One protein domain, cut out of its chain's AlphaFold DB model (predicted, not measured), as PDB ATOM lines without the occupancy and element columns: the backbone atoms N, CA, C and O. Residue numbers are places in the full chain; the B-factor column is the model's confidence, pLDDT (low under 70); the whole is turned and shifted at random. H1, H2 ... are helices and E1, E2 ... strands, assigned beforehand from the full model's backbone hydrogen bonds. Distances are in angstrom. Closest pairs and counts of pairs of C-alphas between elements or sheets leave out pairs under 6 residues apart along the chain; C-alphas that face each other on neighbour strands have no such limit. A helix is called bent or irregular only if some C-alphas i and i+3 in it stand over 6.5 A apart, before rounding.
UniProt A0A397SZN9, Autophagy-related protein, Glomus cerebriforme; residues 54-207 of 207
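AT A GLANCE: This is residues 54 to 207 of the 207 residues of the protein "Autophagy-related protein" of Glomus cerebriforme (UniProt A0A397SZN9). H2, H3 and H4 run lengthwise side by side in a loose group, while H1a slants away from it, its residues 54 to 62 sticking out. At one end a small strand hairpin, E1 and E2, packs on residues 83 to 89 of H1b and 119 to 125 of H2. The 154 printed residues, mostly helix by class, hold H1, E1, E2, H2, H3 and H4 in that order. The whole is loose, with a radius of gyration of the C-alphas of 19.4 A, spanning 61 by 31 by 26 A.

HOW THE PARTS SIT: H1, residues 54 to 89, was assigned by its hydrogen bonds as one helix but is bent, C-alphas 75 and 78 being 6.7 A apart; its arms H1a, 54 to 75, and H1b, 78 to 89, stand at 30 degrees. E1, residues 109 to 112, and E2, 115 to 118, form an antiparallel hairpin, with N 110 and O 117 within hydrogen-bond range at 2.8 A. H2, residues 119 to 146, touches H1b with residues 119 to 127 alone, closest C-alphas Pro 79 and Ser 123, 5.1 A, at a steep tilt of 47 degrees. H4, residues 186 to 205, touches H2, closest C-alphas Ser 130 and Ser 188, 6.8 A. H3, residues 151 to 174, and H4 form a helical hairpin, closest C-alphas Gly 162 and Cys 189, 5.3 A. Every O i to N i+4 pair is within hydrogen-bond range in H1a and H1b, 19 of 24 in H2, 18 of 20 in H3, 11 of 16 in H4.

IN THESE COORDINATES: H1a begins at C-alpha 54 (31.193, 45.052, 45.748) and measures 31.0 A; H2 measures 42.8 A, H3 36.4 A. H4, 30.2 A, ends at C-alpha 205 (34.148, 53.498, 33.441).

THE WHOLE: The printed part has no cut. H1 to E1 and H3 to H4 are long links. Residues 144 to 155, 165 to 166 and 168 to 207 have pLDDT under 70.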
ATOM      1  N   ASN A  54      32.646  44.937  45.794       82.56
ATOM      2  CA  ASN A  54      31.193  45.052  45.748       82.56
ATOM      3  C   ASN A  54      30.671  45.575  44.400       82.56
ATOM      4  O   ASN A  54      29.646  45.085  43.929       82.56
ATOM      5  N   GLU A  55      31.375  46.507  43.754       83.19
ATOM      6  CA  GLU A  55      31.031  47.013  42.415       83.19
ATOM      7  C   GLU A  55      31.180  45.912  41.369       83.19
ATOM      8  O   GLU A  55      30.297  45.711  40.536       83.19
ATOM      9  N   LEU A  56      32.245  45.117  41.483       81.94
ATOM     10  CA  LEU A  56      32.487  43.985  40.599       81.94
ATOM     11  C   LEU A  56      31.402  42.904  40.737       81.94
ATOM     12  O   LEU A  56      30.880  42.399  39.743       81.94
ATOM     13  N   LYS A  57      30.999  42.572  41.970       82.31
ATOM     14  CA  LYS A  57      29.883  41.639  42.216       82.31
ATOM     15  C   LYS A  57      28.554  42.189  41.699       82.31
ATOM     16  O   LYS A  57      27.769  41.437  41.120       82.31
ATOM     17  N   GLY A  58      28.307  43.487  41.873       83.44
ATOM     18  CA  GLY A  58      27.145  44.171  41.303       83.44
ATOM     19  C   GLY A  58      27.110  44.052  39.779       83.44
ATOM     20  O   GLY A  58      26.088  43.687  39.205       83.44
ATOM     21  N   TRP A  59      28.254  44.245  39.126       80.94
ATOM     22  CA  TRP A  59      28.378  44.106  37.680       80.94
ATOM     23  C   TRP A  59      28.100  42.674  37.201       80.94
ATOM     24  O   TRP A  59      27.307  42.476  36.279       80.94
ATOM     25  N   TYR A  60      28.674  41.656  37.848       81.69
ATOM     26  CA  TYR A  60      28.421  40.260  37.473       81.69
ATOM     27  C   TYR A  60      26.962  39.843  37.687       81.69
ATOM     28  O   TYR A  60      26.372  39.190  36.826       81.69
ATOM     29  N   THR A  61      26.363  40.233  38.814       87.25
ATOM     30  CA  THR A  61      24.961  39.901  39.119       87.25
ATOM     31  C   THR A  61      23.984  40.599  38.173       87.25
ATOM     32  O   THR A  61      23.025  39.968  37.730       87.25
ATOM     33  N   TYR A  62      24.257  41.851  37.791       80.44
ATOM     34  CA  TYR A  62      23.495  42.576  36.773       80.44
ATOM     35  C   TYR A  62      23.536  41.865  35.412       80.44
ATOM     36  O   TYR A  62      22.486  41.550  34.856       80.44
ATOM     37  N   ASN A  63      24.730  41.533  34.908       77.88
ATOM     38  CA  ASN A  63      24.878  40.842  33.620       77.88
ATOM     39  C   ASN A  63      24.199  39.468  33.621       77.88
ATOM     40  O   ASN A  63      23.549  39.091  32.646       77.88
ATOM     41  N   PHE A  64      24.307  38.734  34.729       84.75
ATOM     42  CA  PHE A  64      23.618  37.460  34.891       84.75
ATOM     43  C   PHE A  64      22.093  37.619  34.815       84.75
ATOM     44  O   PHE A  64      21.430  36.878  34.090       84.75
ATOM     45  N   ALA A  65      21.530  38.607  35.516       83.12
ATOM     46  CA  ALA A  65      20.093  38.868  35.486       83.12
ATOM     47  C   ALA A  65      19.601  39.231  34.073       83.12
ATOM     48  O   ALA A  65      18.577  38.710  33.626       83.12
ATOM     49  N   CYS A  66      20.351  40.069  33.351       78.75
ATOM     50  CA  CYS A  66      20.044  40.424  31.966       78.75
ATOM     51  C   CYS A  66      20.057  39.197  31.043       78.75
ATOM     52  O   CYS A  66      19.106  38.987  30.293       78.75
ATOM     53  N   ALA A  67      21.079  38.345  31.152       76.69
ATOM     54  CA  ALA A  67      21.193  37.146  30.327       76.69
ATOM     55  C   ALA A  67      20.009  36.182  30.526       76.69
ATOM     56  O   ALA A  67      19.480  35.629  29.561       76.69
ATOM     57  N   VAL A  68      19.559  35.999  31.773       86.12
ATOM     58  CA  VAL A  68      18.396  35.149  32.076       86.12
ATOM     59  C   VAL A  68      17.119  35.717  31.462       86.12
ATOM     60  O   VAL A  68      16.334  34.959  30.891       86.12
ATOM     61  N   TYR A  69      16.912  37.032  31.552       80.12
ATOM     62  CA  TYR A  69      15.760  37.692  30.941       80.12
ATOM     63  C   TYR A  69      15.741  37.503  29.421       80.12
ATOM     64  O   TYR A  69      14.724  37.072  28.874       80.12
ATOM     65  N   ASP A  70      16.864  37.750  28.746       74.81
ATOM     66  CA  ASP A  70      16.946  37.639  27.290       74.81
ATOM     67  C   ASP A  70      16.650  36.207  26.819       74.81
ATOM     68  O   ASP A  70      15.854  35.995  25.903       74.81
ATOM     69  N   ILE A  71      17.208  35.196  27.489       79.06
ATOM     70  CA  ILE A  71      16.987  33.793  27.117       79.06
ATOM     71  C   ILE A  71      15.551  33.358  27.428       79.06
ATOM     72  O   ILE A  71      14.863  32.807  26.569       79.06
ATOM     73  N   ALA A  72      15.073  33.583  28.651       84.81
ATOM     74  CA  ALA A  72      13.778  33.061  29.074       84.81
ATOM     75  C   ALA A  72      12.611  33.799  28.404       84.81
ATOM     76  O   ALA A  72      11.627  33.185  27.989       84.81
ATOM     77  N   VAL A  73      12.706  35.122  28.290       77.88
ATOM     78  CA  VAL A  73      11.596  35.950  27.823       77.88
ATOM     79  C   VAL A  73      11.642  36.071  26.304       77.88
ATOM     80  O   VAL A  73      10.657  35.735  25.643       77.88
ATOM     81  N   ILE A  74      12.780  36.477  25.729       75.56
ATOM     82  CA  ILE A  74      12.879  36.776  24.291       75.56
ATOM     83  C   ILE A  74      12.883  35.512  23.442       75.56
ATOM     84  O   ILE A  74      12.159  35.452  22.449       75.56
ATOM     85  N   ALA A  75      13.648  34.492  23.832       79.50
ATOM     86  CA  ALA A  75      13.762  33.289  23.011       79.50
ATOM     87  C   ALA A  75      12.575  32.327  23.172       79.50
ATOM     88  O   ALA A  75      12.238  31.623  22.223       79.50
ATOM     89  N   LEU A  76      11.940  32.280  24.349       84.12
ATOM     90  CA  LEU A  76      10.919  31.270  24.652       84.12
ATOM     91  C   LEU A  76       9.523  31.863  24.820       84.12
ATOM     92  O   LEU A  76       8.584  31.435  24.151       84.12
ATOM     93  N   PHE A  77       9.361  32.845  25.704       84.19
ATOM     94  CA  PHE A  77       8.031  33.341  26.046       84.19
ATOM     95  C   PHE A  77       7.382  34.111  24.894       84.19
ATOM     96  O   PHE A  77       6.216  33.895  24.566       84.19
ATOM     97  N   ILE A  78       8.143  34.987  24.244       81.00
ATOM     98  CA  ILE A  78       7.628  35.862  23.191       81.00
ATOM     99  C   ILE A  78       7.142  35.095  21.960       81.00
ATOM    100  O   ILE A  78       6.000  35.336  21.563       81.00
ATOM    101  N   PRO A  79       7.906  34.155  21.367       83.06
ATOM    102  CA  PRO A  79       7.419  33.398  20.219       83.06
ATOM    103  C   PRO A  79       6.137  32.619  20.526       83.06
ATOM    104  O   PRO A  79       5.219  32.612  19.707       83.06
ATOM    105  N   VAL A  80       6.039  32.042  21.731       86.06
ATOM    106  CA  VAL A  80       4.861  31.292  22.193       86.06
ATOM    107  C   VAL A  80       3.651  32.207  22.366       86.06
ATOM    108  O   VAL A  80       2.542  31.875  21.947       86.06
ATOM    109  N   VAL A  81       3.824  33.380  22.974       83.88
ATOM    110  CA  VAL A  81       2.729  34.348  23.129       83.88
ATOM    111  C   VAL A  81       2.278  34.881  21.772       83.88
ATOM    112  O   VAL A  81       1.075  34.947  21.519       83.88
ATOM    113  N   LEU A  82       3.216  35.214  20.884       81.88
ATOM    114  CA  LEU A  82       2.907  35.676  19.533       81.88
ATOM    115  C   LEU A  82       2.169  34.612  18.727       81.88
ATOM    116  O   LEU A  82       1.190  34.948  18.071       81.88
ATOM    117  N   GLU A  83       2.556  33.342  18.836       85.12
ATOM    118  CA  GLU A  83       1.870  32.245  18.151       85.12
ATOM    119  C   GLU A  83       0.436  32.089  18.666       85.12
ATOM    120  O   GLU A  83      -0.500  31.956  17.878       85.12
ATOM    121  N   ASN A  84       0.231  32.183  19.982       85.56
ATOM    122  CA  ASN A  84      -1.099  32.122  20.585       85.56
ATOM    123  C   ASN A  84      -1.997  33.291  20.151       85.56
ATOM    124  O   ASN A  84      -3.193  33.104  19.918       85.56
ATOM    125  N   LEU A  85      -1.445  34.502  20.046       83.25
ATOM    126  CA  LEU A  85      -2.179  35.679  19.573       83.25
ATOM    127  C   LEU A  85      -2.489  35.580  18.079       83.25
ATOM    128  O   LEU A  85      -3.623  35.816  17.668       83.25
ATOM    129  N   ALA A  86      -1.496  35.180  17.289       83.12
ATOM    130  CA  ALA A  86      -1.607  34.981  15.857       83.12
ATOM    131  C   ALA A  86      -2.651  33.896  15.541       83.12
ATOM    132  O   ALA A  86      -3.503  34.099  14.690       83.12
ATOM    133  N   THR A  87      -2.689  32.805  16.310       85.44
ATOM    134  CA  THR A  87      -3.689  31.737  16.149       85.44
ATOM    135  C   THR A  87      -5.106  32.239  16.435       85.44
ATOM    136  O   THR A  87      -6.027  31.944  15.681       85.44
ATOM    137  N   LYS A  88      -5.292  33.055  17.483       83.75
ATOM    138  CA  LYS A  88      -6.601  33.643  17.837       83.75
ATOM    139  C   LYS A  88      -7.095  34.681  16.828       83.75
ATOM    140  O   LYS A  88      -8.298  34.848  16.670       83.75
ATOM    141  N   ALA A  89      -6.174  35.403  16.195       81.06
ATOM    142  CA  ALA A  89      -6.464  36.376  15.144       81.06
ATOM    143  C   ALA A  89      -6.445  35.760  13.729       81.06
ATOM    144  O   ALA A  89      -6.699  36.451  12.743       81.06
ATOM    145  N   GLY A  90      -6.093  34.479  13.619       84.56
ATOM    146  CA  GLY A  90      -5.886  33.783  12.360       84.56
ATOM    147  C   GLY A  90      -7.156  33.172  11.790       84.56
ATOM    148  O   GLY A  90      -8.162  32.971  12.473       84.56
ATOM    149  N   TYR A  91      -7.059  32.828  10.517       88.69
ATOM    150  CA  TYR A  91      -8.086  32.161   9.739       88.69
ATOM    151  C   TYR A  91      -7.625  30.755   9.367       88.69
ATOM    152  O   TYR A  91      -6.432  30.443   9.372       88.69
ATOM    153  N   GLU A  92      -8.576  29.901   9.028       88.56
ATOM    154  CA  GLU A  92      -8.299  28.627   8.370       88.56
ATOM    155  C   GLU A  92      -7.815  28.852   6.921       88.56
ATOM    156  O   GLU A  92      -7.746  29.992   6.450       88.56
ATOM    157  N   LEU A  93      -7.473  27.783   6.193       85.00
ATOM    158  CA  LEU A  93      -7.011  27.871   4.796       85.00
ATOM    159  C   LEU A  93      -7.978  28.628   3.871       85.00
ATOM    160  O   LEU A  93      -7.553  29.186   2.864       85.00
ATOM    161  N   ASP A  94      -9.257  28.680   4.235       84.12
ATOM    162  CA  ASP A  94     -10.302  29.385   3.495       84.12
ATOM    163  C   ASP A  94     -10.275  30.912   3.697       84.12
ATOM    164  O   ASP A  94     -11.079  31.624   3.104       84.12
ATOM    165  N   HIS A  95      -9.375  31.435   4.542       84.12
ATOM    166  CA  HIS A  95      -9.139  32.867   4.808       84.12
ATOM    167  C   HIS A  95     -10.341  33.665   5.352       84.12
ATOM    168  O   HIS A  95     -10.253  34.884   5.503       84.12
ATOM    169  N   VAL A  96     -11.459  33.001   5.643       83.38
ATOM    170  CA  VAL A  96     -12.714  33.623   6.099       83.38
ATOM    171  C   VAL A  96     -13.126  33.088   7.466       83.38
ATOM    172  O   VAL A  96     -13.523  33.857   8.341       83.38
ATOM    173  N   THR A  97     -13.001  31.779   7.673       87.12
ATOM    174  CA  THR A  97     -13.375  31.125   8.931       87.12
ATOM    175  C   THR A  97     -12.281  31.320   9.985       87.12
ATOM    176  O   THR A  97     -11.105  31.142   9.654       87.12
ATOM    177  N   PRO A  98     -12.621  31.662  11.243       86.50
ATOM    178  CA  PRO A  98     -11.652  31.727  12.334       86.50
ATOM    179  C   PRO A  98     -10.941  30.389  12.547       86.50
ATOM    180  O   PRO A  98     -11.560  29.331  12.459       86.50
ATOM    181  N   CYS A  99      -9.652  30.447  12.874       86.88
ATOM    182  CA  CYS A  99      -8.840  29.268  13.147       86.88
ATOM    183  C   CYS A  99      -9.416  28.412  14.289       86.88
ATOM    184  O   CYS A  99      -9.589  28.892  15.413       86.88
ATOM    185  N   ASN A 100      -9.644  27.121  14.027       85.81
ATOM    186  CA  ASN A 100     -10.061  26.168  15.048       85.81
ATOM    187  C   ASN A 100      -8.892  25.289  15.526       85.81
ATOM    188  O   ASN A 100      -8.470  24.357  14.846       85.81
ATOM    189  N   THR A 101      -8.409  25.543  16.744       84.06
ATOM    190  CA  THR A 101      -7.296  24.798  17.354       84.06
ATOM    191  C   THR A 101      -7.707  23.484  18.018       84.06
ATOM    192  O   THR A 101      -6.846  22.775  18.532       84.06
ATOM    193  N   THR A 102      -9.002  23.147  18.069       85.19
ATOM    194  CA  THR A 102      -9.472  21.909  18.720       85.19
ATOM    195  C   THR A 102      -9.309  20.675  17.833       85.19
ATOM    196  O   THR A 102      -9.465  19.554  18.311       85.19
ATOM    197  N   VAL A 103      -9.034  20.864  16.540       86.06
ATOM    198  CA  VAL A 103      -8.889  19.785  15.556       86.06
ATOM    199  C   VAL A 103      -7.424  19.353  15.470       86.06
ATOM    200  O   VAL A 103      -6.525  20.184  15.363       86.06
ATOM    201  N   ALA A 104      -7.156  18.045  15.492       77.94
ATOM    202  CA  ALA A 104      -5.803  17.529  15.278       77.94
ATOM    203  C   ALA A 104      -5.332  17.853  13.845       77.94
ATOM    204  O   ALA A 104      -6.019  17.516  12.885       77.94
ATOM    205  N   ASN A 105      -4.146  18.463  13.704       82.12
ATOM    206  CA  ASN A 105      -3.572  18.960  12.438       82.12
ATOM    207  C   ASN A 105      -4.257  20.200  11.836       82.12
ATOM    208  O   ASN A 105      -4.307  20.347  10.614       82.12
ATOM    209  N   TYR A 106      -4.743  21.120  12.672       83.94
ATOM    210  CA  TYR A 106      -5.196  22.424  12.191       83.94
ATOM    211  C   TYR A 106      -4.053  23.190  11.495       83.94
ATOM    212  O   TYR A 106      -2.910  23.215  11.967       83.94
ATOM    213  N   LYS A 107      -4.362  23.838  10.368       86.88
ATOM    214  CA  LYS A 107      -3.446  24.743   9.670       86.88
ATOM    215  C   LYS A 107      -4.086  26.121   9.598       86.88
ATOM    216  O   LYS A 107      -5.113  26.296   8.951       86.88
ATOM    217  N   CYS A 108      -3.462  27.081  10.272       89.06
ATOM    218  CA  CYS A 108      -3.990  28.431  10.388       89.06
ATOM    219  C   CYS A 108      -3.032  29.460   9.817       89.06
ATOM    220  O   CYS A 108      -1.812  29.391  10.022       89.06
ATOM    221  N   VAL A 109      -3.615  30.446   9.154       89.31
ATOM    222  CA  VAL A 109      -2.919  31.532   8.486       89.31
ATOM    223  C   VAL A 109      -3.351  32.868   9.065       89.31
ATOM    224  O   VAL A 109      -4.513  33.088   9.398       89.31
ATOM    225  N   VAL A 110      -2.405  33.785   9.176       87.44
ATOM    226  CA  VAL A 110      -2.641  35.145   9.653       87.44
ATOM    227  C   VAL A 110      -2.424  36.110   8.510       87.44
ATOM    228  O   VAL A 110      -1.490  35.971   7.715       87.44
ATOM    229  N   LYS A 111      -3.300  37.107   8.429       82.75
ATOM    230  CA  LYS A 111      -3.168  38.187   7.461       82.75
ATOM    231  C   LYS A 111      -2.018  39.104   7.876       82.75
ATOM    232  O   LYS A 111      -2.063  39.718   8.939       82.75
ATOM    233  N   PHE A 112      -1.010  39.221   7.020       78.25
ATOM    234  CA  PHE A 112       0.146  40.087   7.222       78.25
ATOM    235  C   PHE A 112       0.291  41.041   6.033       78.25
ATOM    236  O   PHE A 112       0.638  40.638   4.921       78.25
ATOM    237  N   GLY A 113      -0.021  42.321   6.262       76.12
ATOM    238  CA  GLY A 113      -0.084  43.329   5.204       76.12
ATOM    239  C   GLY A 113      -1.082  42.936   4.111       76.12
ATOM    240  O   GLY A 113      -2.277  42.778   4.371       76.12
ATOM    241  N   ASN A 114      -0.574  42.754   2.890       79.12
ATOM    242  CA  ASN A 114      -1.359  42.335   1.725       79.12
ATOM    243  C   ASN A 114      -1.365  40.811   1.497       79.12
ATOM    244  O   ASN A 114      -2.047  40.351   0.584       79.12
ATOM    245  N   GLY A 115      -0.610  40.037   2.282       82.69
ATOM    246  CA  GLY A 115      -0.471  38.588   2.125       82.69
ATOM    247  C   GLY A 115      -0.983  37.791   3.324       82.69
ATOM    248  O   GLY A 115      -1.436  38.347   4.326       82.69
ATOM    249  N   TYR A 116      -0.878  36.466   3.215       85.81
ATOM    250  CA  TYR A 116      -1.154  35.516   4.292       85.81
ATOM    251  C   TYR A 116       0.124  34.747   4.621       85.81
ATOM    252  O   TYR A 116       0.854  34.339   3.718       85.81
ATOM    253  N   ALA A 117       0.391  34.563   5.909       87.06
ATOM    254  CA  ALA A 117       1.517  33.785   6.405       87.06
ATOM    255  C   ALA A 117       1.023  32.711   7.373       87.06
ATOM    256  O   ALA A 117       0.047  32.920   8.095       87.06
ATOM    257  N   ASP A 118       1.706  31.569   7.417       90.00
ATOM    258  CA  ASP A 118       1.413  30.539   8.409       90.00
ATOM    259  C   ASP A 118       1.687  31.068   9.825       90.00
ATOM    260  O   ASP A 118       2.708  31.706  10.096       90.00
ATOM    261  N   THR A 119       0.783  30.747  10.748       86.38
ATOM    262  CA  THR A 119       0.794  31.260  12.127       86.38
ATOM    263  C   THR A 119       2.089  30.942  12.882       86.38
ATOM    264  O   THR A 119       2.595  31.767  13.637       86.38
ATOM    265  N   LYS A 120       2.666  29.761  12.644       84.94
ATOM    266  CA  LYS A 120       3.912  29.318  13.290       84.94
ATOM    267  C   LYS A 120       5.127  30.123  12.827       84.94
ATOM    268  O   LYS A 120       5.975  30.502  13.628       84.94
ATOM    269  N   SER A 121       5.204  30.408  11.529       88.19
ATOM    270  CA  SER A 121       6.313  31.159  10.925       88.19
ATOM    271  C   SER A 121       6.225  32.658  11.222       88.19
ATOM    272  O   SER A 121       7.241  33.350  11.241       88.19
ATOM    273  N   TYR A 122       5.020  33.155  11.502       84.12
ATOM    274  CA  TYR A 122       4.762  34.555  11.823       84.12
ATOM    275  C   TYR A 122       5.552  35.051  13.045       84.12
ATOM    276  O   TYR A 122       6.185  36.106  12.975       84.12
ATOM    277  N   SER A 123       5.586  34.279  14.136       83.88
ATOM    278  CA  SER A 123       6.317  34.654  15.356       83.88
ATOM    279  C   SER A 123       7.811  34.852  15.097       83.88
ATOM    280  O   SER A 123       8.397  35.842  15.539       83.88
ATOM    281  N   PHE A 124       8.426  33.955  14.322       83.00
ATOM    282  CA  PHE A 124       9.848  34.040  13.993       83.00
ATOM    283  C   PHE A 124      10.167  35.196  13.040       83.00
ATOM    284  O   PHE A 124      11.199  35.841  13.213       83.00
ATOM    285  N   TYR A 125       9.287  35.519  12.087       83.88
ATOM    286  CA  TYR A 125       9.472  36.689  11.217       83.88
ATOM    287  C   TYR A 125       9.471  37.999  11.994       83.88
ATOM    288  O   TYR A 125      10.300  38.872  11.739       83.88
ATOM    289  N   MET A 126       8.583  38.119  12.974       79.12
ATOM    290  CA  MET A 126       8.487  39.319  13.794       79.12
ATOM    291  C   MET A 126       9.693  39.497  14.721       79.12
ATOM    292  O   MET A 126      10.225  40.603  14.841       79.12
ATOM    293  N   VAL A 127      10.174  38.405  15.319       78.44
ATOM    294  CA  VAL A 127      11.407  38.414  16.121       78.44
ATOM    295  C   VAL A 127      12.626  38.738  15.248       78.44
ATOM    296  O   VAL A 127      13.431  39.593  15.614       78.44
ATOM    297  N   ALA A 128      12.740  38.134  14.062       83.31
ATOM    298  CA  ALA A 128      13.855  38.378  13.146       83.31
ATOM    299  C   ALA A 128      13.889  39.824  12.626       83.31
ATOM    300  O   ALA A 128      14.948  40.452  12.616       83.31
ATOM    301  N   LEU A 129      12.734  40.382  12.245       80.31
ATOM    302  CA  LEU A 129      12.623  41.778  11.814       80.31
ATOM    303  C   LEU A 129      13.040  42.749  12.930       80.31
ATOM    304  O   LEU A 129      13.709  43.747  12.662       80.31
ATOM    305  N   SER A 130      12.698  42.439  14.184       76.75
ATOM    306  CA  SER A 130      13.117  43.232  15.343       76.75
ATOM    307  C   SER A 130      14.637  43.231  15.527       76.75
ATOM    308  O   SER A 130      15.227  44.284  15.761       76.75
ATOM    309  N   ILE A 131      15.283  42.068  15.405       77.75
ATOM    310  CA  ILE A 131      16.741  41.945  15.550       77.75
ATOM    311  C   ILE A 131      17.462  42.660  14.400       77.75
ATOM    312  O   ILE A 131      18.457  43.340  14.633       77.75
ATOM    313  N   LEU A 132      16.935  42.589  13.174       78.94
ATOM    314  CA  LEU A 132      17.494  43.311  12.029       78.94
ATOM    315  C   LEU A 132      17.536  44.828  12.275       78.94
ATOM    316  O   LEU A 132      18.561  45.468  12.041       78.94
ATOM    317  N   LEU A 133      16.441  45.398  12.791       73.81
ATOM    318  CA  LEU A 133      16.383  46.814  13.160       73.81
ATOM    319  C   LEU A 133      17.334  47.138  14.319       73.81
ATOM    320  O   LEU A 133      18.002  48.173  14.283       73.81
ATOM    321  N   GLN A 134      17.448  46.245  15.308       76.12
ATOM    322  CA  GLN A 134      18.397  46.398  16.410       76.12
ATOM    323  C   GLN A 134      19.837  46.491  15.892       76.12
ATOM    324  O   GLN A 134      20.557  47.402  16.287       76.12
ATOM    325  N   CYS A 135      20.245  45.615  14.970       77.06
ATOM    326  CA  CYS A 135      21.589  45.637  14.388       77.06
ATOM    327  C   CYS A 135      21.903  46.969  13.690       77.06
ATOM    328  O   CYS A 135      22.976  47.534  13.898       77.06
ATOM    329  N   ILE A 136      20.961  47.509  12.909       80.38
ATOM    330  CA  ILE A 136      21.137  48.794  12.212       80.38
ATOM    331  C   ILE A 136      21.324  49.946  13.216       80.38
ATOM    332  O   ILE A 136      22.207  50.792  13.050       80.38
ATOM    333  N   LEU A 137      20.515  49.967  14.279       74.75
ATOM    334  CA  LEU A 137      20.592  50.979  15.335       74.75
ATOM    335  C   LEU A 137      21.885  50.882  16.149       74.75
ATOM    336  O   LEU A 137      22.458  51.917  16.485       74.75
ATOM    337  N   LEU A 138      22.367  49.665  16.425       73.69
ATOM    338  CA  LEU A 138      23.638  49.450  17.119       73.69
ATOM    339  C   LEU A 138      24.802  50.047  16.337       73.69
ATOM    340  O   LEU A 138      25.501  50.902  16.874       73.69
ATOM    341  N   ILE A 139      24.942  49.676  15.061       81.38
ATOM    342  CA  ILE A 139      26.015  50.170  14.184       81.38
ATOM    343  C   ILE A 139      25.987  51.701  14.108       81.38
ATOM    344  O   ILE A 139      27.022  52.356  14.215       81.38
ATOM    345  N   SER A 140      24.787  52.277  13.991       80.06
ATOM    346  CA  SER A 140      24.604  53.732  13.960       80.06
ATOM    347  C   SER A 140      25.045  54.397  15.270       80.06
ATOM    348  O   SER A 140      25.639  55.471  15.257       80.06
ATOM    349  N   SER A 141      24.759  53.763  16.410       73.19
ATOM    350  CA  SER A 141      25.096  54.295  17.733       73.19
ATOM    351  C   SER A 141      26.578  54.165  18.094       73.19
ATOM    352  O   SER A 141      27.088  55.032  18.798       73.19
ATOM    353  N   SER A 142      27.279  53.145  17.583       75.50
ATOM    354  CA  SER A 142      28.708  52.939  17.850       75.50
ATOM    355  C   SER A 142      29.552  54.100  17.324       75.50
ATOM    356  O   SER A 142      30.314  54.687  18.080       75.50
ATOM    357  N   SER A 143      29.324  54.536  16.079       71.75
ATOM    358  CA  SER A 143      30.042  55.685  15.498       71.75
ATOM    359  C   SER A 143      29.756  57.013  16.220       71.75
ATOM    360  O   SER A 143      30.565  57.941  16.189       71.75
ATOM    361  N   LEU A 144      28.598  57.109  16.876       66.62
ATOM    362  CA  LEU A 144      28.140  58.294  17.597       66.62
ATOM    363  C   LEU A 144      28.781  58.430  18.986       66.62
ATOM    364  O   LEU A 144      28.885  59.543  19.508       66.62
ATOM    365  N   ALA A 145      29.185  57.307  19.586       64.44
ATOM    366  CA  ALA A 145      29.897  57.283  20.860       64.44
ATOM    367  C   ALA A 145      31.288  57.928  20.731       64.44
ATOM    368  O   ALA A 145      31.692  58.683  21.619       64.44
ATOM    369  N   ASP A 146      31.944  57.723  19.586       66.69
ATOM    370  CA  ASP A 146      33.331  58.133  19.347       66.69
ATOM    371  C   ASP A 146      33.514  59.654  19.178       66.69
ATOM    372  O   ASP A 146      34.583  60.180  19.463       66.69
ATOM    373  N   HIS A 147      32.475  60.393  18.767       67.31
ATOM    374  CA  HIS A 147      32.559  61.844  18.488       67.31
ATOM    375  C   HIS A 147      31.515  62.680  19.251       67.31
ATOM    376  O   HIS A 147      31.175  63.800  18.866       67.31
ATOM    377  N   GLY A 148      30.926  62.124  20.310       61.38
ATOM    378  CA  GLY A 148      29.708  62.653  20.918       61.38
ATOM    379  C   GLY A 148      29.872  63.925  21.761       61.38
ATOM    380  O   GLY A 148      29.644  63.882  22.967       61.38
ATOM    381  N   ASP A 149      30.096  65.087  21.150       68.12
ATOM    382  CA  ASP A 149      29.996  66.393  21.834       68.12
ATOM    383  C   ASP A 149      28.573  66.682  22.368       68.12
ATOM    384  O   ASP A 149      28.356  67.572  23.191       68.12
ATOM    385  N   LYS A 150      27.565  65.903  21.940       65.25
ATOM    386  CA  LYS A 150      26.158  66.025  22.370       65.25
ATOM    387  C   LYS A 150      25.560  64.738  22.943       65.25
ATOM    388  O   LYS A 150      24.371  64.478  22.756       65.25
ATOM    389  N   ARG A 151      26.347  63.970  23.709       69.25
ATOM    390  CA  ARG A 151      25.921  62.748  24.441       69.25
ATOM    391  C   ARG A 151      24.530  62.859  25.102       69.25
ATOM    392  O   ARG A 151      23.723  61.940  25.010       69.25
ATOM    393  N   LYS A 152      24.204  64.008  25.712       62.84
ATOM    394  CA  LYS A 152      22.914  64.247  26.398       62.84
ATOM    395  C   LYS A 152      21.704  64.301  25.454       62.84
ATOM    396  O   LYS A 152      20.620  63.867  25.833       62.84
ATOM    397  N   ASN A 153      21.876  64.794  24.231       69.69
ATOM    398  CA  ASN A 153      20.771  64.926  23.278       69.69
ATOM    399  C   ASN A 153      20.338  63.569  22.718       69.69
ATOM    400  O   ASN A 153      19.151  63.358  22.490       69.69
ATOM    401  N   PHE A 154      21.275  62.633  22.554       69.12
ATOM    402  CA  PHE A 154      20.962  61.278  22.100       69.12
ATOM    403  C   PHE A 154      20.223  60.467  23.166       69.12
ATOM    404  O   PHE A 154      19.274  59.755  22.838       69.12
ATOM    405  N   LEU A 155      20.579  60.658  24.441       69.38
ATOM    406  CA  LEU A 155      19.858  60.057  25.566       69.38
ATOM    407  C   LEU A 155      18.388  60.519  25.601       69.38
ATOM    408  O   LEU A 155      17.478  59.706  25.756       69.38
ATOM    409  N   LEU A 156      18.154  61.822  25.404       70.00
ATOM    410  CA  LEU A 156      16.808  62.401  25.375       70.00
ATOM    411  C   LEU A 156      16.012  61.975  24.138       70.00
ATOM    412  O   LEU A 156      14.838  61.640  24.263       70.00
ATOM    413  N   PHE A 157      16.639  61.944  22.960       76.00
ATOM    414  CA  PHE A 157      15.999  61.490  21.724       76.00
ATOM    415  C   PHE A 157      15.503  60.048  21.848       76.00
ATOM    416  O   PHE A 157      14.354  59.747  21.524       76.00
ATOM    417  N   TYR A 158      16.350  59.168  22.384       71.81
ATOM    418  CA  TYR A 158      15.995  57.772  22.558       71.81
ATOM    419  C   TYR A 158      14.890  57.570  23.609       71.81
ATOM    420  O   TYR A 158      13.917  56.856  23.359       71.81
ATOM    421  N   SER A 159      14.978  58.266  24.746       71.19
ATOM    422  CA  SER A 159      13.939  58.233  25.782       71.19
ATOM    423  C   SER A 159      12.582  58.731  25.262       71.19
ATOM    424  O   SER A 159      11.549  58.118  25.536       71.19
ATOM    425  N   TYR A 160      12.577  59.791  24.448       78.44
ATOM    426  CA  TYR A 160      11.362  60.344  23.854       78.44
ATOM    427  C   TYR A 160      10.701  59.369  22.868       78.44
ATOM    428  O   TYR A 160       9.490  59.153  22.927       78.44
ATOM    429  N   ILE A 161      11.496  58.717  22.013       75.88
ATOM    430  CA  ILE A 161      11.004  57.681  21.094       75.88
ATOM    431  C   ILE A 161      10.428  56.495  21.873       75.88
ATOM    432  O   ILE A 161       9.328  56.042  21.554       75.88
ATOM    433  N   GLY A 162      11.116  56.042  22.926       70.75
ATOM    434  CA  GLY A 162      10.646  54.947  23.772       70.75
ATOM    435  C   GLY A 162       9.303  55.240  24.454       70.75
ATOM    436  O   GLY A 162       8.397  54.400  24.470       70.75
ATOM    437  N   ALA A 163       9.136  56.465  24.961       70.56
ATOM    438  CA  ALA A 163       7.910  56.913  25.619       70.56
ATOM    439  C   ALA A 163       6.726  57.039  24.644       70.56
ATOM    440  O   ALA A 163       5.616  56.588  24.952       70.56
ATOM    441  N   ILE A 164       6.952  57.611  23.454       77.06
ATOM    442  CA  ILE A 164       5.923  57.731  22.410       77.06
ATOM    443  C   ILE A 164       5.469  56.356  21.945       77.06
ATOM    444  O   ILE A 164       4.269  56.111  21.789       77.06
ATOM    445  N   ALA A 165       6.421  55.454  21.734       69.56
ATOM    446  CA  ALA A 165       6.121  54.129  21.245       69.56
ATOM    447  C   ALA A 165       5.312  53.352  22.306       69.56
ATOM    448  O   ALA A 165       4.200  52.903  22.017       69.56
ATOM    449  N   THR A 166       5.755  53.324  23.568       67.69
ATOM    450  CA  THR A 166       5.010  52.668  24.664       67.69
ATOM    451  C   THR A 166       3.590  53.232  24.833       67.69
ATOM    452  O   THR A 166       2.627  52.476  24.980       67.69
ATOM    453  N   SER A 167       3.429  54.557  24.743       72.44
ATOM    454  CA  SER A 167       2.115  55.214  24.840       72.44
ATOM    455  C   SER A 167       1.191  54.840  23.675       72.44
ATOM    456  O   SER A 167      -0.004  54.619  23.866       72.44
ATOM    457  N   SER A 168       1.749  54.713  22.469       67.75
ATOM    458  CA  SER A 168       1.006  54.312  21.270       67.75
ATOM    459  C   SER A 168       0.577  52.841  21.330       67.75
ATOM    460  O   SER A 168      -0.534  52.506  20.924       67.75
ATOM    461  N   PHE A 169       1.407  51.963  21.901       64.81
ATOM    462  CA  PHE A 169       1.096  50.539  22.061       64.81
ATOM    463  C   PHE A 169      -0.138  50.291  22.942       64.81
ATOM    464  O   PHE A 169      -1.013  49.501  22.578       64.81
ATOM    465  N   ALA A 170      -0.264  51.008  24.062       63.94
ATOM    466  CA  ALA A 170      -1.403  50.855  24.970       63.94
ATOM    467  C   ALA A 170      -2.752  51.193  24.297       63.94
ATOM    468  O   ALA A 170      -3.777  50.575  24.587       63.94
ATOM    469  N   LEU A 171      -2.749  52.149  23.360       64.50
ATOM    470  CA  LEU A 171      -3.934  52.548  22.597       64.50
ATOM    471  C   LEU A 171      -4.319  51.508  21.536       64.50
ATOM    472  O   LEU A 171      -5.506  51.262  21.314       64.50
ATOM    473  N   VAL A 172      -3.330  50.852  20.926       64.44
ATOM    474  CA  VAL A 172      -3.540  49.817  19.903       64.44
ATOM    475  C   VAL A 172      -4.174  48.556  20.497       64.44
ATOM    476  O   VAL A 172      -5.087  47.995  19.889       64.44
ATOM    477  N   LEU A 173      -3.786  48.163  21.717       58.06
ATOM    478  CA  LEU A 173      -4.405  47.034  22.427       58.06
ATOM    479  C   LEU A 173      -5.900  47.253  22.710       58.06
ATOM    480  O   LEU A 173      -6.681  46.306  22.690       58.06
ATOM    481  N   LYS A 174      -6.317  48.503  22.946       58.22
ATOM    482  CA  LYS A 174      -7.716  48.851  23.239       58.22
ATOM    483  C   LYS A 174      -8.595  48.927  21.986       58.22
ATOM    484  O   LYS A 174      -9.800  48.720  22.075       58.22
ATOM    485  N   ALA A 175      -8.006  49.222  20.827       58.53
ATOM    486  CA  ALA A 175      -8.734  49.458  19.582       58.53
ATOM    487  C   ALA A 175      -9.156  48.176  18.831       58.53
ATOM    488  O   ALA A 175      -9.854  48.275  17.826       58.53
ATOM    489  N   GLY A 176      -8.753  46.979  19.285       56.81
ATOM    490  CA  GLY A 176      -9.213  45.696  18.728       56.81
ATOM    491  C   GLY A 176      -8.810  45.424  17.271       56.81
ATOM    492  O   GLY A 176      -9.271  44.456  16.672       56.81
ATOM    493  N   ASN A 177      -7.958  46.267  16.682       55.66
ATOM    494  CA  ASN A 177      -7.560  46.149  15.288       55.66
ATOM    495  C   ASN A 177      -6.431  45.111  15.171       55.66
ATOM    496  O   ASN A 177      -5.314  45.360  15.617       55.66
ATOM    497  N   GLN A 178      -6.717  43.945  14.585       55.50
ATOM    498  CA  GLN A 178      -5.804  42.788  14.548       55.50
ATOM    499  C   GLN A 178      -4.532  43.013  13.703       55.50
ATOM    500  O   GLN A 178      -3.533  42.322  13.891       55.50
ATOM    501  N   SER A 179      -4.523  44.037  12.839       49.69
ATOM    502  CA  SER A 179      -3.313  44.532  12.154       49.69
ATOM    503  C   SER A 179      -2.382  45.330  13.086       49.69
ATOM    504  O   SER A 179      -1.203  45.506  12.803       49.69
ATOM    505  N   GLY A 180      -2.897  45.792  14.233       45.56
ATOM    506  CA  GLY A 180      -2.148  46.498  15.277       45.56
ATOM    507  C   GLY A 180      -1.132  45.622  16.014       45.56
ATOM    508  O   GLY A 180      -0.305  46.125  16.769       45.56
ATOM    509  N   THR A 181      -1.141  44.319  15.742       46.09
ATOM    510  CA  THR A 181      -0.200  43.303  16.230       46.09
ATOM    511  C   THR A 181       1.124  43.373  15.475       46.09
ATOM    512  O   THR A 181       1.703  42.395  15.030       46.09
ATOM    513  N   VAL A 182       1.600  44.588  15.301       49.47
ATOM    514  CA  VAL A 182       2.993  44.892  15.110       49.47
ATOM    515  C   VAL A 182       3.493  45.064  16.546       49.47
ATOM    516  O   VAL A 182       3.392  46.113  17.160       49.47
ATOM    517  N   VAL A 183       3.921  44.014  17.222       51.06
ATOM    518  CA  VAL A 183       5.335  43.630  17.360       51.06
ATOM    519  C   VAL A 183       6.412  44.716  17.093       51.06
ATOM    520  O   VAL A 183       7.495  44.613  17.659       51.06
ATOM    521  N   THR A 184       6.159  45.808  16.354       51.78
ATOM    522  CA  THR A 184       7.127  46.889  16.093       51.78
ATOM    523  C   THR A 184       7.441  47.775  17.282       51.78
ATOM    524  O   THR A 184       8.387  48.547  17.170       51.78
ATOM    525  N   VAL A 185       6.708  47.724  18.396       52.41
ATOM    526  CA  VAL A 185       6.893  48.707  19.484       52.41
ATOM    527  C   VAL A 185       7.271  48.084  20.831       52.41
ATOM    528  O   VAL A 185       8.113  48.620  21.549       52.41
ATOM    529  N   GLN A 186       6.715  46.918  21.160       55.56
ATOM    530  CA  GLN A 186       6.940  46.302  22.472       55.56
ATOM    531  C   GLN A 186       8.366  45.729  22.621       55.56
ATOM    532  O   GLN A 186       8.925  45.747  23.713       55.56
ATOM    533  N   HIS A 187       8.992  45.287  21.524       53.53
ATOM    534  CA  HIS A 187      10.384  44.814  21.526       53.53
ATOM    535  C   HIS A 187      11.420  45.912  21.318       53.53
ATOM    536  O   HIS A 187      12.479  45.916  21.946       53.53
ATOM    537  N   SER A 188      11.095  46.870  20.460       57.94
ATOM    538  CA  SER A 188      11.980  47.968  20.083       57.94
ATOM    539  C   SER A 188      12.222  48.964  21.222       57.94
ATOM    540  O   SER A 188      13.200  49.698  21.168       57.94
ATOM    541  N   CYS A 189      11.411  48.959  22.289       61.59
ATOM    542  CA  CYS A 189      11.635  49.797  23.476       61.59
ATOM    543  C   CYS A 189      12.324  49.089  24.652       61.59
ATOM    544  O   CYS A 189      13.003  49.756  25.427       61.59
ATOM    545  N   PHE A 190      12.201  47.764  24.792       58.94
ATOM    546  CA  PHE A 190      12.764  47.040  25.942       58.94
ATOM    547  C   PHE A 190      14.197  46.535  25.701       58.94
ATOM    548  O   PHE A 190      15.037  46.654  26.589       58.94
ATOM    549  N   THR A 191      14.527  46.057  24.495       55.38
ATOM    550  CA  THR A 191      15.897  45.610  24.147       55.38
ATOM    551  C   THR A 191      16.848  46.787  23.898       55.38
ATOM    552  O   THR A 191      18.031  46.742  24.238       55.38
ATOM    553  N   TRP A 192      16.315  47.910  23.418       60.22
ATOM    554  CA  TRP A 192      17.067  49.156  23.260       60.22
ATOM    555  C   TRP A 192      17.444  49.765  24.648       60.22
ATOM    556  O   TRP A 192      18.440  50.482  24.770       60.22
ATOM    557  N   HIS A 193      16.793  49.340  25.743       59.97
ATOM    558  CA  HIS A 193      17.099  49.745  27.123       59.97
ATOM    559  C   HIS A 193      18.337  49.056  27.740       59.97
ATOM    560  O   HIS A 193      19.015  49.672  28.557       59.97
ATOM    561  N   ILE A 194      18.678  47.824  27.339       58.50
ATOM    562  CA  ILE A 194      19.867  47.099  27.843       58.50
ATOM    563  C   ILE A 194      21.123  47.525  27.069       58.50
ATOM    564  O   ILE A 194      22.188  47.748  27.648       58.50
ATOM    565  N   SER A 195      20.986  47.726  25.754       53.25
ATOM    566  CA  SER A 195      22.117  48.076  24.895       53.25
ATOM    567  C   SER A 195      22.610  49.517  25.050       53.25
ATOM    568  O   SER A 195      23.798  49.761  24.844       53.25
ATOM    569  N   GLN A 196      21.748  50.475  25.402       59.12
ATOM    570  CA  GLN A 196      22.194  51.837  25.732       59.12
ATOM    571  C   GLN A 196      22.816  51.899  27.132       59.12
ATOM    572  O   GLN A 196      23.723  52.691  27.365       59.12
ATOM    573  N   PHE A 197      22.393  51.023  28.050       56.06
ATOM    574  CA  PHE A 197      22.968  50.943  29.390       56.06
ATOM    575  C   PHE A 197      24.393  50.380  29.354       56.06
ATOM    576  O   PHE A 197      25.282  50.990  29.922       56.06
ATOM    577  N   ILE A 198      24.659  49.291  28.627       59.62
ATOM    578  CA  ILE A 198      25.996  48.664  28.599       59.62
ATOM    579  C   ILE A 198      27.019  49.490  27.799       59.62
ATOM    580  O   ILE A 198      28.143  49.664  28.266       59.62
ATOM    581  N   HIS A 199      26.647  50.070  26.652       56.75
ATOM    582  CA  HIS A 199      27.578  50.894  25.867       56.75
ATOM    583  C   HIS A 199      27.922  52.229  26.546       56.75
ATOM    584  O   HIS A 199      29.077  52.642  26.504       56.75
ATOM    585  N   VAL A 200      26.967  52.889  27.219       53.28
ATOM    586  CA  VAL A 200      27.239  54.129  27.976       53.28
ATOM    587  C   VAL A 200      27.936  53.840  29.311       53.28
ATOM    588  O   VAL A 200      28.741  54.652  29.760       53.28
ATOM    589  N   TYR A 201      27.674  52.690  29.938       54.09
ATOM    590  CA  TYR A 201      28.344  52.289  31.178       54.09
ATOM    591  C   TYR A 201      29.809  51.894  30.938       54.09
ATOM    592  O   TYR A 201      30.676  52.304  31.702       54.09
ATOM    593  N   ILE A 202      30.116  51.182  29.846       53.66
ATOM    594  CA  ILE A 202      31.497  50.805  29.491       53.66
ATOM    595  C   ILE A 202      32.305  52.013  28.989       53.66
ATOM    596  O   ILE A 202      33.442  52.189  29.410       53.66
ATOM    597  N   GLN A 203      31.718  52.911  28.190       53.69
ATOM    598  CA  GLN A 203      32.403  54.130  27.718       53.69
ATOM    599  C   GLN A 203      32.711  55.164  28.820       53.69
ATOM    600  O   GLN A 203      33.457  56.102  28.566       53.69
ATOM    601  N   LYS A 204      32.138  55.036  30.028       49.19
ATOM    602  CA  LYS A 204      32.315  55.998  31.138       49.19
ATOM    603  C   LYS A 204      33.084  55.439  32.346       49.19
ATOM    604  O   LYS A 204      33.426  56.200  33.238       49.19
ATOM    605  N   TYR A 205      33.307  54.125  32.407       52.81
ATOM    606  CA  TYR A 205      34.148  53.498  33.441       52.81
ATOM    607  C   TYR A 205      35.566  53.187  32.943       52.81
ATOM    608  O   TYR A 205      36.429  52.846  33.749       52.81
ATOM    609  N   TYR A 206      35.811  53.263  31.627       48.81
ATOM    610  CA  TYR A 206      37.098  52.910  31.022       48.81
ATOM    611  C   TYR A 206      37.918  54.092  30.485       48.81
ATOM    612  O   TYR A 206      39.032  53.838  30.036       48.81
ATOM    613  N   HIS A 207      37.412  55.325  30.580       48.00
ATOM    614  CA  HIS A 207      38.120  56.579  30.303       48.00
ATOM    615  C   HIS A 207      37.570  57.701  31.186       48.00
ATOM    616  O   HIS A 207      36.334  57.706  31.411       48.00
TER     617      HIS A 207